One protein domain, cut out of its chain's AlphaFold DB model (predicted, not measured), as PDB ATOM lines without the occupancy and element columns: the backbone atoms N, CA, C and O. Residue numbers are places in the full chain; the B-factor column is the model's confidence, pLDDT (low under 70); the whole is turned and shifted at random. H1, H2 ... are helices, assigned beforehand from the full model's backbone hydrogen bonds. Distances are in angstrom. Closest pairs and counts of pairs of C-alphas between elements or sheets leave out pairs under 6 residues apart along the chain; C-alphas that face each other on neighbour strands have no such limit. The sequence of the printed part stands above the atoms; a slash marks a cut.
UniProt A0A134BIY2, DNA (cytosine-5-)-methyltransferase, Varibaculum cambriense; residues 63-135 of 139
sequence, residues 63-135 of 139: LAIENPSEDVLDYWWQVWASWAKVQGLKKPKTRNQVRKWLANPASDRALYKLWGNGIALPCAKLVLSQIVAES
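What this domain is: This is residues 63 to 135 of the 139 residues of the protein "DNA (cytosine-5-)-methyltransferase" of Varibaculum cambriense (UniProt A0A134BIY2). Picture a small body made by a long helix, H1, with the shorter H2 packed about perpendicular to it on residues 73 to 77, and an arm that leads away from this body to H4 at its far end. Residues 107 to 113 and 115 to 135, which take in most of H3 and the whole of H4, stick out, and this arm makes the length. The printed part has 73 residues with four named helices, H1, H2, H3 and H4 in chain order, and no named strand; the class is all helix. The whole is only just loose, close to extended, with a radius of gyration of the C-alphas of 16.9 A and spans of 47 by 29 by 26 A.

Where its parts are: Start at Leu 63 and go on to C-alpha 70 at (363.280, 290.705, 261.975), where H1 begins; it covers residues 70 to 86 and is 24.4 A long. H2 is residues 95 to 103, beginning with C-alpha 95 at (356.472, 285.092, 257.689). H3 follows as residues 108 to 116. H4, residues 121 to 135, runs 21.0 A to C-alpha 135 at (356.208, 277.358, 301.651).

How they stand to each other: Look first at H1 and H2, which touch, H1 with residues 73 to 77 alone. Their closest C-alphas, those of Trp 77 and Arg 95, are 6.2 A apart. Their lines stand at 75 degrees, about perpendicular. H3 and H4 are apart from each other and from both H1 and H2. In H1, H2, H3 and H4 every O i to N i+4 pair is within hydrogen-bond range.

The domain as a whole: The two C-alphas farthest apart are those of Asn 96 and Glu 134, at 48.4 A. Without the stretches that stand free, the body has 45 residues and spans 29 by 24 by 14 A. The printed part has no cut. The links from H2 to H3 and from H3 to H4 are tight, and the one from H1 to H2 is short. The mean pLDDT of the printed part is 94.3, and no printed residue is under 70.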
ATOM      1  N   LEU A  63     348.798 294.056 272.971       91.75
ATOM      2  CA  LEU A  63     349.374 292.833 272.395       91.75
ATOM      3  C   LEU A  63     349.911 293.022 270.965       91.75
ATOM      4  O   LEU A  63     350.710 292.212 270.497       91.75
ATOM      5  N   ALA A  64     349.436 294.042 270.249       94.12
ATOM      6  CA  ALA A  64     349.796 294.285 268.858       94.12
ATOM      7  C   ALA A  64     351.227 294.827 268.711       94.12
ATOM      8  O   ALA A  64     351.648 295.731 269.428       94.12
ATOM      9  N   ILE A  65     351.946 294.305 267.719       93.88
ATOM     10  CA  ILE A  65     353.262 294.763 267.283       93.88
ATOM     11  C   ILE A  65     353.146 295.100 265.794       93.88
ATOM     12  O   ILE A  65     353.221 294.214 264.940       93.88
ATOM     13  N   GLU A  66     352.929 296.378 265.483       89.81
ATOM     14  CA  GLU A  66     352.698 296.841 264.106       89.81
ATOM     15  C   GLU A  66     353.936 296.668 263.215       89.81
ATOM     16  O   GLU A  66     353.838 296.144 262.105       89.81
ATOM     17  N   ASN A  67     355.110 297.043 263.731       91.75
ATOM     18  CA  ASN A  67     356.392 296.972 263.029       91.75
ATOM     19  C   ASN A  67     357.365 296.057 263.790       91.75
ATOM     20  O   ASN A  67     358.215 296.548 264.537       91.75
ATOM     21  N   PRO A  68     357.238 294.724 263.658       92.19
ATOM     22  CA  PRO A  68     358.153 293.801 264.316       92.19
ATOM     23  C   PRO A  68     359.549 293.883 263.682       92.19
ATOM     24  O   PRO A  68     359.674 293.862 262.458       92.19
ATOM     25  N   SER A  69     360.593 293.914 264.520       95.50
ATOM     26  CA  SER A  69     361.973 293.646 264.083       95.50
ATOM     27  C   SER A  69     362.067 292.249 263.454       95.50
ATOM     28  O   SER A  69     361.277 291.362 263.798       95.50
ATOM     29  N   GLU A  70     363.044 292.026 262.572       95.31
ATOM     30  CA  GLU A  70     363.280 290.705 261.975       95.31
ATOM     31  C   GLU A  70     363.528 289.633 263.050       95.31
ATOM     32  O   GLU A  70     362.971 288.545 262.937       95.31
ATOM     33  N   ASP A  71     364.212 289.959 264.154       95.75
ATOM     34  CA  ASP A  71     364.438 289.016 265.264       95.75
ATOM     35  C   ASP A  71     363.125 288.584 265.941       95.75
ATOM     36  O   ASP A  71     362.900 287.406 266.231       95.75
ATOM     37  N   VAL A  72     362.217 289.541 266.167       95.25
ATOM     38  CA  VAL A  72     360.894 289.288 266.763       95.25
ATOM     39  C   VAL A  72     360.052 288.444 265.813       95.25
ATOM     40  O   VAL A  72     359.377 287.500 266.235       95.25
ATOM     41  N   LEU A  73     360.089 288.770 264.521       96.19
ATOM     42  CA  LEU A  73     359.378 288.021 263.499       96.19
ATOM     43  C   LEU A  73     359.891 286.581 263.404       96.19
ATOM     44  O   LEU A  73     359.077 285.659 263.313       96.19
ATOM     45  N   ASP A  74     361.206 286.382 263.463       96.81
ATOM     46  CA  ASP A  74     361.829 285.063 263.405       96.81
ATOM     47  C   ASP A  74     361.508 284.212 264.622       96.81
ATOM     48  O   ASP A  74     361.151 283.040 264.460       96.81
ATOM     49  N   TYR A  75     361.522 284.798 265.819       96.94
ATOM     50  CA  TYR A  75     361.068 284.118 267.026       96.94
ATOM     51  C   TYR A  75     359.626 283.607 266.875       96.94
ATOM     52  O   TYR A  75     359.358 282.410 267.009       96.94
ATOM     53  N   TRP A  76     358.684 284.489 266.526       96.38
ATOM     54  CA  TRP A  76     357.275 284.105 266.404       96.38
ATOM     55  C   TRP A  76     357.020 283.136 265.250       96.38
ATOM     56  O   TRP A  76     356.164 282.254 265.356       96.38
ATOM     57  N   TRP A  77     357.767 283.254 264.155       96.44
ATOM     58  CA  TRP A  77     357.690 282.310 263.048       96.44
ATOM     59  C   TRP A  77     358.131 280.901 263.468       96.44
ATOM     60  O   TRP A  77     357.437 279.929 263.153       96.44
ATOM     61  N   GLN A  78     359.206 280.784 264.253       96.38
ATOM     62  CA  GLN A  78     359.648 279.510 264.824       96.38
ATOM     63  C   GLN A  78     358.623 278.929 265.806       96.38
ATOM     64  O   GLN A  78     358.314 277.738 265.729       96.38
ATOM     65  N   VAL A  79     358.025 279.755 266.673       96.44
ATOM     66  CA  VAL A  79     356.942 279.328 267.582       96.44
ATOM     67  C   VAL A  79     355.773 278.729 266.796       96.44
ATOM     68  O   VAL A  79     355.301 277.634 267.114       96.44
ATOM     69  N   TRP A  80     355.338 279.391 265.719       95.62
ATOM     70  CA  TRP A  80     354.270 278.879 264.856       95.62
ATOM     71  C   TRP A  80     354.656 277.593 264.120       95.62
ATOM     72  O   TRP A  80     353.797 276.729 263.930       95.62
ATOM     73  N   ALA A  81     355.919 277.437 263.719       95.44
ATOM     74  CA  ALA A  81     356.413 276.209 263.099       95.44
ATOM     75  C   ALA A  81     356.405 275.031 264.090       95.44
ATOM     76  O   ALA A  81     355.957 273.936 263.745       95.44
ATOM     77  N   SER A  82     356.840 275.260 265.331       96.19
ATOM     78  CA  SER A  82     356.801 274.265 266.410       96.19
ATOM     79  C   SER A  82     355.368 273.875 266.766       96.19
ATOM     80  O   SER A  82     355.044 272.691 266.826       96.19
ATOM     81  N   TRP A  83     354.476 274.859 266.906       94.75
ATOM     82  CA  TRP A  83     353.052 274.609 267.129       94.75
ATOM     83  C   TRP A  83     352.420 273.812 265.978       94.75
ATOM     84  O   TRP A  83     351.677 272.863 266.222       94.75
ATOM     85  N   ALA A  84     352.756 274.134 264.723       95.50
ATOM     86  CA  ALA A  84     352.266 273.401 263.558       95.50
ATOM     87  C   ALA A  84     352.680 271.922 263.575       95.50
ATOM     88  O   ALA A  84     351.854 271.067 263.257       95.50
ATOM     89  N   LYS A  85     353.912 271.609 264.001       95.00
ATOM     90  CA  LYS A  85     354.374 270.221 264.173       95.00
ATOM     91  C   LYS A  85     353.558 269.478 265.230       95.00
ATOM     92  O   LYS A  85     353.081 268.384 264.952       95.00
ATOM     93  N   VAL A  86     353.350 270.085 266.401       95.44
ATOM     94  CA  VAL A  86     352.569 269.478 267.499       95.44
ATOM     95  C   VAL A  86     351.115 269.236 267.088       95.44
ATOM     96  O   VAL A  86     350.528 268.225 267.453       95.44
ATOM     97  N   GLN A  87     350.532 270.138 266.299       93.12
ATOM     98  CA  GLN A  87     349.161 270.004 265.796       93.12
ATOM     99  C   GLN A  87     349.039 269.120 264.541       93.12
ATOM    100  O   GLN A  87     347.932 268.944 264.036       93.12
ATOM    101  N   GLY A  88     350.145 268.604 263.990       93.56
ATOM    102  CA  GLY A  88     350.130 267.795 262.766       93.56
ATOM    103  C   GLY A  88     349.741 268.569 261.496       93.56
ATOM    104  O   GLY A  88     349.220 267.994 260.539       93.56
ATOM    105  N   LEU A  89     349.964 269.885 261.463       92.50
ATOM    106  CA  LEU A  89     349.622 270.737 260.324       92.50
ATOM    107  C   LEU A  89     350.640 270.577 259.187       92.50
ATOM    108  O   LEU A  89     351.832 270.821 259.355       92.50
ATOM    109  N   LYS A  90     350.148 270.253 257.983       89.06
ATOM    110  CA  LYS A  90     350.982 270.050 256.781       89.06
ATOM    111  C   LYS A  90     351.702 271.313 256.298       89.06
ATOM    112  O   LYS A  90     352.723 271.212 255.627       89.06
ATOM    113  N   LYS A  91     351.145 272.498 256.568       90.75
ATOM    114  CA  LYS A  91     351.691 273.787 256.118       90.75
ATOM    115  C   LYS A  91     351.770 274.757 257.301       90.75
ATOM    116  O   LYS A  91     350.713 275.158 257.798       90.75
ATOM    117  N   PRO A  92     352.976 275.139 257.761       92.38
ATOM    118  CA  PRO A  92     353.126 276.171 258.778       92.38
ATOM    119  C   PRO A  92     352.773 277.550 258.207       92.38
ATOM    120  O   PRO A  92     352.705 277.745 256.991       92.38
ATOM    121  N   LYS A  93     352.557 278.523 259.096       94.06
ATOM    122  CA  LYS A  93     352.322 279.911 258.683       94.06
ATOM    123  C   LYS A  93     353.568 280.500 258.019       94.06
ATOM    124  O   LYS A  93     354.693 280.242 258.443       94.06
ATOM    125  N   THR A  94     353.359 281.330 257.002       95.50
ATOM    126  CA  THR A  94     354.439 282.091 256.358       95.50
ATOM    127  C   THR A  94     354.818 283.317 257.191       95.50
ATOM    128  O   THR A  94     353.994 283.825 257.954       95.50
ATOM    129  N   ARG A  95     356.032 283.858 257.006       95.06
ATOM    130  CA  ARG A  95     356.472 285.092 257.689       95.06
ATOM    131  C   ARG A  95     355.489 286.255 257.501       95.06
ATOM    132  O   ARG A  95     355.158 286.940 258.460       95.06
ATOM    133  N   ASN A  96     354.921 286.424 256.305       94.69
ATOM    134  CA  ASN A  96     353.927 287.475 256.042       94.69
ATOM    135  C   ASN A  96     352.625 287.278 256.836       94.69
ATOM    136  O   ASN A  96     352.037 288.248 257.314       94.69
ATOM    137  N   GLN A  97     352.177 286.031 257.008       94.56
ATOM    138  CA  GLN A  97     351.007 285.726 257.834       94.56
ATOM    139  C   GLN A  97     351.281 285.989 259.316       94.56
ATOM    140  O   GLN A  97     350.392 286.475 260.011       94.56
ATOM    141  N   VAL A  98     352.493 285.684 259.790       95.62
ATOM    142  CA  VAL A  98     352.915 285.976 261.167       95.62
ATOM    143  C   VAL A  98     353.003 287.483 261.391       95.62
ATOM    144  O   VAL A  98     352.440 287.960 262.366       95.62
ATOM    145  N   ARG A  99     353.580 288.250 260.457       95.69
ATOM    146  CA  ARG A  99     353.607 289.722 260.522       95.69
ATOM    147  C   ARG A  99     352.197 290.314 260.626       95.69
ATOM    148  O   ARG A  99     351.935 291.127 261.504       95.69
ATOM    149  N   LYS A 100     351.257 289.854 259.791       94.06
ATOM    150  CA  LYS A 100     349.851 290.294 259.862       94.06
ATOM    151  C   LYS A 100     349.177 289.901 261.180       94.06
ATOM    152  O   LYS A 100     348.351 290.650 261.688       94.06
ATOM    153  N   TRP A 101     349.501 288.724 261.714       95.19
ATOM    154  CA  TRP A 101     348.990 288.279 263.008       95.19
ATOM    155  C   TRP A 101     349.554 289.117 264.162       95.19
ATOM    156  O   TRP A 101     348.793 289.494 265.039       95.19
ATOM    157  N   LEU A 102     350.842 289.472 264.127       95.44
ATOM    158  CA  LEU A 102     351.470 290.345 265.121       95.44
ATOM    159  C   LEU A 102     350.858 291.748 265.132       95.44
ATOM    160  O   LEU A 102     350.709 292.320 266.203       95.44
ATOM    161  N   ALA A 103     350.427 292.265 263.981       94.31
ATOM    162  CA  ALA A 103     349.739 293.553 263.918       94.31
ATOM    163  C   ALA A 103     348.352 293.544 264.598       94.31
ATOM    164  O   ALA A 103     347.894 294.579 265.062       94.31
ATOM    165  N   ASN A 104     347.665 292.395 264.666       92.38
ATOM    166  CA  ASN A 104     346.399 292.258 265.397       92.38
ATOM    167  C   ASN A 104     346.214 290.828 265.949       92.38
ATOM    168  O   ASN A 104     345.485 290.014 265.363       92.38
ATOM    169  N   PRO A 105     346.865 290.499 267.076       91.06
ATOM    170  CA  PRO A 105     346.794 289.160 267.648       91.06
ATOM    171  C   PRO A 105     345.484 288.928 268.419       91.06
ATOM    172  O   PRO A 105     345.060 287.782 268.578       91.06
ATOM    173  N   ALA A 106     344.810 290.003 268.839       89.88
ATOM    174  CA  ALA A 106     343.630 290.000 269.703       89.88
ATOM    175  C   ALA A 106     342.296 290.009 268.927       89.88
ATOM    176  O   ALA A 106     341.338 290.664 269.322       89.88
ATOM    177  N   SER A 107     342.202 289.269 267.815       91.25
ATOM    178  CA  SER A 107     340.909 289.084 267.130       91.25
ATOM    179  C   SER A 107     339.860 288.449 268.059       91.25
ATOM    180  O   SER A 107     340.211 287.577 268.853       91.25
ATOM    181  N   ASP A 108     338.573 288.774 267.891       89.69
ATOM    182  CA  ASP A 108     337.476 288.208 268.698       89.69
ATOM    183  C   ASP A 108     337.546 286.683 268.817       89.69
ATOM    184  O   ASP A 108     337.450 286.122 269.904       89.69
ATOM    185  N   ARG A 109     337.792 285.987 267.700       89.88
ATOM    186  CA  ARG A 109     337.945 284.525 267.689       89.88
ATOM    187  C   ARG A 109     339.116 284.054 268.555       89.88
ATOM    188  O   ARG A 109     339.008 283.014 269.203       89.88
ATOM    189  N   ALA A 110     340.236 284.774 268.527       91.94
ATOM    190  CA  ALA A 110     341.399 284.458 269.347       91.94
ATOM    191  C   ALA A 110     341.098 284.686 270.832       91.94
ATOM    192  O   ALA A 110     341.412 283.815 271.637       91.94
ATOM    193  N   LEU A 111     340.416 285.782 271.175       93.44
ATOM    194  CA  LEU A 111     340.021 286.086 272.549       93.44
ATOM    195  C   LEU A 111     338.991 285.084 273.088       93.44
ATOM    196  O   LEU A 111     339.168 284.559 274.180       93.44
ATOM    197  N   TYR A 112     337.971 284.713 272.308       94.31
ATOM    198  CA  TYR A 112     337.048 283.644 272.708       94.31
ATOM    199  C   TYR A 112     337.765 282.312 272.922       94.31
ATOM    200  O   TYR A 112     337.425 281.583 273.848       94.31
ATOM    201  N   LYS A 113     338.767 281.979 272.095       93.44
ATOM    202  CA  LYS A 113     339.569 280.764 272.289       93.44
ATOM    203  C   LYS A 113     340.470 280.865 273.525       93.44
ATOM    204  O   LYS A 113     340.624 279.863 274.217       93.44
ATOM    205  N   LEU A 114     341.054 282.035 273.784       93.94
ATOM    206  CA  LEU A 114     341.867 282.311 274.966       93.94
ATOM    207  C   LEU A 114     341.041 282.085 276.232       93.94
ATOM    208  O   LEU A 114     341.404 281.248 277.048       93.94
ATOM    209  N   TRP A 115     339.896 282.759 276.343       94.56
ATOM    210  CA  TRP A 115     339.014 282.627 277.496       94.56
ATOM    211  C   TRP A 115     338.388 281.231 277.556       94.56
ATOM    212  O   TRP A 115     338.402 280.598 278.600       94.56
ATOM    213  N   GLY A 116     337.937 280.654 276.443       92.94
ATOM    214  CA  GLY A 116     337.351 279.308 276.438       92.94
ATOM    215  C   GLY A 116     338.276 278.196 276.959       92.94
ATOM    216  O   GLY A 116     337.777 277.194 277.458       92.94
ATOM    217  N   ASN A 117     339.600 278.375 276.875       94.31
ATOM    218  CA  ASN A 117     340.603 277.461 277.445       94.31
ATOM    219  C   ASN A 117     341.297 278.030 278.699       94.31
ATOM    220  O   ASN A 117     342.263 277.446 279.187       94.31
ATOM    221  N   GLY A 118     340.856 279.196 279.170       91.00
ATOM    222  CA  GLY A 118     341.415 279.897 280.317       91.00
ATOM    223  C   GLY A 118     341.001 279.274 281.648       91.00
ATOM    224  O   GLY A 118     340.197 278.345 281.716       91.00
ATOM    225  N   ILE A 119     341.556 279.816 282.728       93.56
ATOM    226  CA  ILE A 119     341.240 279.438 284.108       93.56
ATOM    227  C   ILE A 119     340.469 280.565 284.794       93.56
ATOM    228  O   ILE A 119     340.690 281.738 284.502       93.56
ATOM    229  N   ALA A 120     339.610 280.232 285.756       95.38
ATOM    230  CA  ALA A 120     339.045 281.229 286.656       95.38
ATOM    231  C   ALA A 120     340.153 281.809 287.559       95.38
ATOM    232  O   ALA A 120     340.659 281.129 288.459       95.38
ATOM    233  N   LEU A 121     340.517 283.076 287.334       95.38
ATOM    234  CA  LEU A 121     341.588 283.770 288.051       95.38
ATOM    235  C   LEU A 121     341.408 283.755 289.584       95.38
ATOM    236  O   LEU A 121     342.400 283.521 290.279       95.38
ATOM    237  N   PRO A 122     340.190 283.923 290.150       96.44
ATOM    238  CA  PRO A 122     339.990 283.848 291.597       96.44
ATOM    239  C   PRO A 122     340.378 282.487 292.186       96.44
ATOM    240  O   PRO A 122     341.006 282.430 293.242       96.44
ATOM    241  N   CYS A 123     340.065 281.394 291.485       96.06
ATOM    242  CA  CYS A 123     340.414 280.042 291.918       96.06
ATOM    243  C   CYS A 123     341.933 279.833 291.905       96.06
ATOM    244  O   CYS A 123     342.498 279.355 292.886       96.06
ATOM    245  N   ALA A 124     342.603 280.249 290.825       95.81
ATOM    246  CA  ALA A 124     344.057 280.161 290.720       95.81
ATOM    247  C   ALA A 124     344.760 280.978 291.817       95.81
ATOM    248  O   ALA A 124     345.678 280.483 292.470       95.81
ATOM    249  N   LYS A 125     344.291 282.208 292.069       96.12
ATOM    250  CA  LYS A 125     344.843 283.091 293.105       96.12
ATOM    251  C   LYS A 125     344.729 282.480 294.500       96.12
ATOM    252  O   LYS A 125     345.694 282.541 295.258       96.12
ATOM    253  N   LEU A 126     343.587 281.871 294.827       96.75
ATOM    254  CA  LEU A 126     343.403 281.184 296.105       96.75
ATOM    255  C   LEU A 126     344.404 280.037 296.272       96.75
ATOM    256  O   LEU A 126     345.140 280.024 297.256       96.75
ATOM    257  N   VAL A 127     344.491 279.123 295.302       97.06
ATOM    258  CA  VAL A 127     345.403 277.967 295.379       97.06
ATOM    259  C   VAL A 127     346.859 278.417 295.520       97.06
ATOM    260  O   VAL A 127     347.555 277.969 296.429       97.06
ATOM    261  N   LEU A 128     347.306 279.350 294.677       96.94
ATOM    262  CA  LEU A 128     348.676 279.861 294.727       96.94
ATOM    263  C   LEU A 128     348.978 280.578 296.048       96.94
ATOM    264  O   LEU A 128     350.064 280.402 296.591       96.94
ATOM    265  N   SER A 129     348.023 281.332 296.604       96.50
ATOM    266  CA  SER A 129     348.213 281.988 297.905       96.50
ATOM    267  C   SER A 129     348.442 280.992 299.045       96.50
ATOM    268  O   SER A 129     349.271 281.249 299.913       96.50
ATOM    269  N   GLN A 130     347.771 279.836 299.014       96.12
ATOM    270  CA  GLN A 130     347.953 278.788 300.019       96.12
ATOM    271  C   GLN A 130     349.291 278.070 299.847       96.12
ATOM    272  O   GLN A 130     349.980 277.830 300.829       96.12
ATOM    273  N   ILE A 131     349.706 277.802 298.603       96.44
ATOM    274  CA  ILE A 131     351.026 277.215 298.322       96.44
ATOM    275  C   ILE A 131     352.142 278.113 298.873       96.44
ATOM    276  O   ILE A 131     353.050 277.621 299.537       96.44
ATOM    277  N   VAL A 132     352.051 279.428 298.646       96.62
ATOM    278  CA  VAL A 132     353.020 280.400 299.178       96.62
ATOM    279  C   VAL A 132     352.974 280.457 300.709       96.62
ATOM    280  O   VAL A 132     354.021 280.523 301.354       96.62
ATOM    281  N   ALA A 133     351.782 280.421 301.308       94.44
ATOM    282  CA  ALA A 133     351.640 280.399 302.761       94.44
ATOM    283  C   ALA A 133     352.296 279.154 303.380       94.44
ATOM    284  O   ALA A 133     353.024 279.277 304.358       94.44
ATOM    285  N   GLU A 134     352.110 277.971 302.793       93.81
ATOM    286  CA  GLU A 134     352.766 276.749 303.267       93.81
ATOM    287  C   GLU A 134     354.282 276.786 303.059       93.81
ATOM    288  O   GLU A 134     355.031 276.422 303.960       93.81
ATOM    289  N   SER A 135     354.764 277.286 301.917       92.88
ATOM    290  CA  SER A 135     356.208 277.358 301.651       92.88
ATOM    291  C   SER A 135     356.952 278.337 302.564       92.88
ATOM    292  O   SER A 135     358.172 278.261 302.678       92.88
TER     293      SER A 135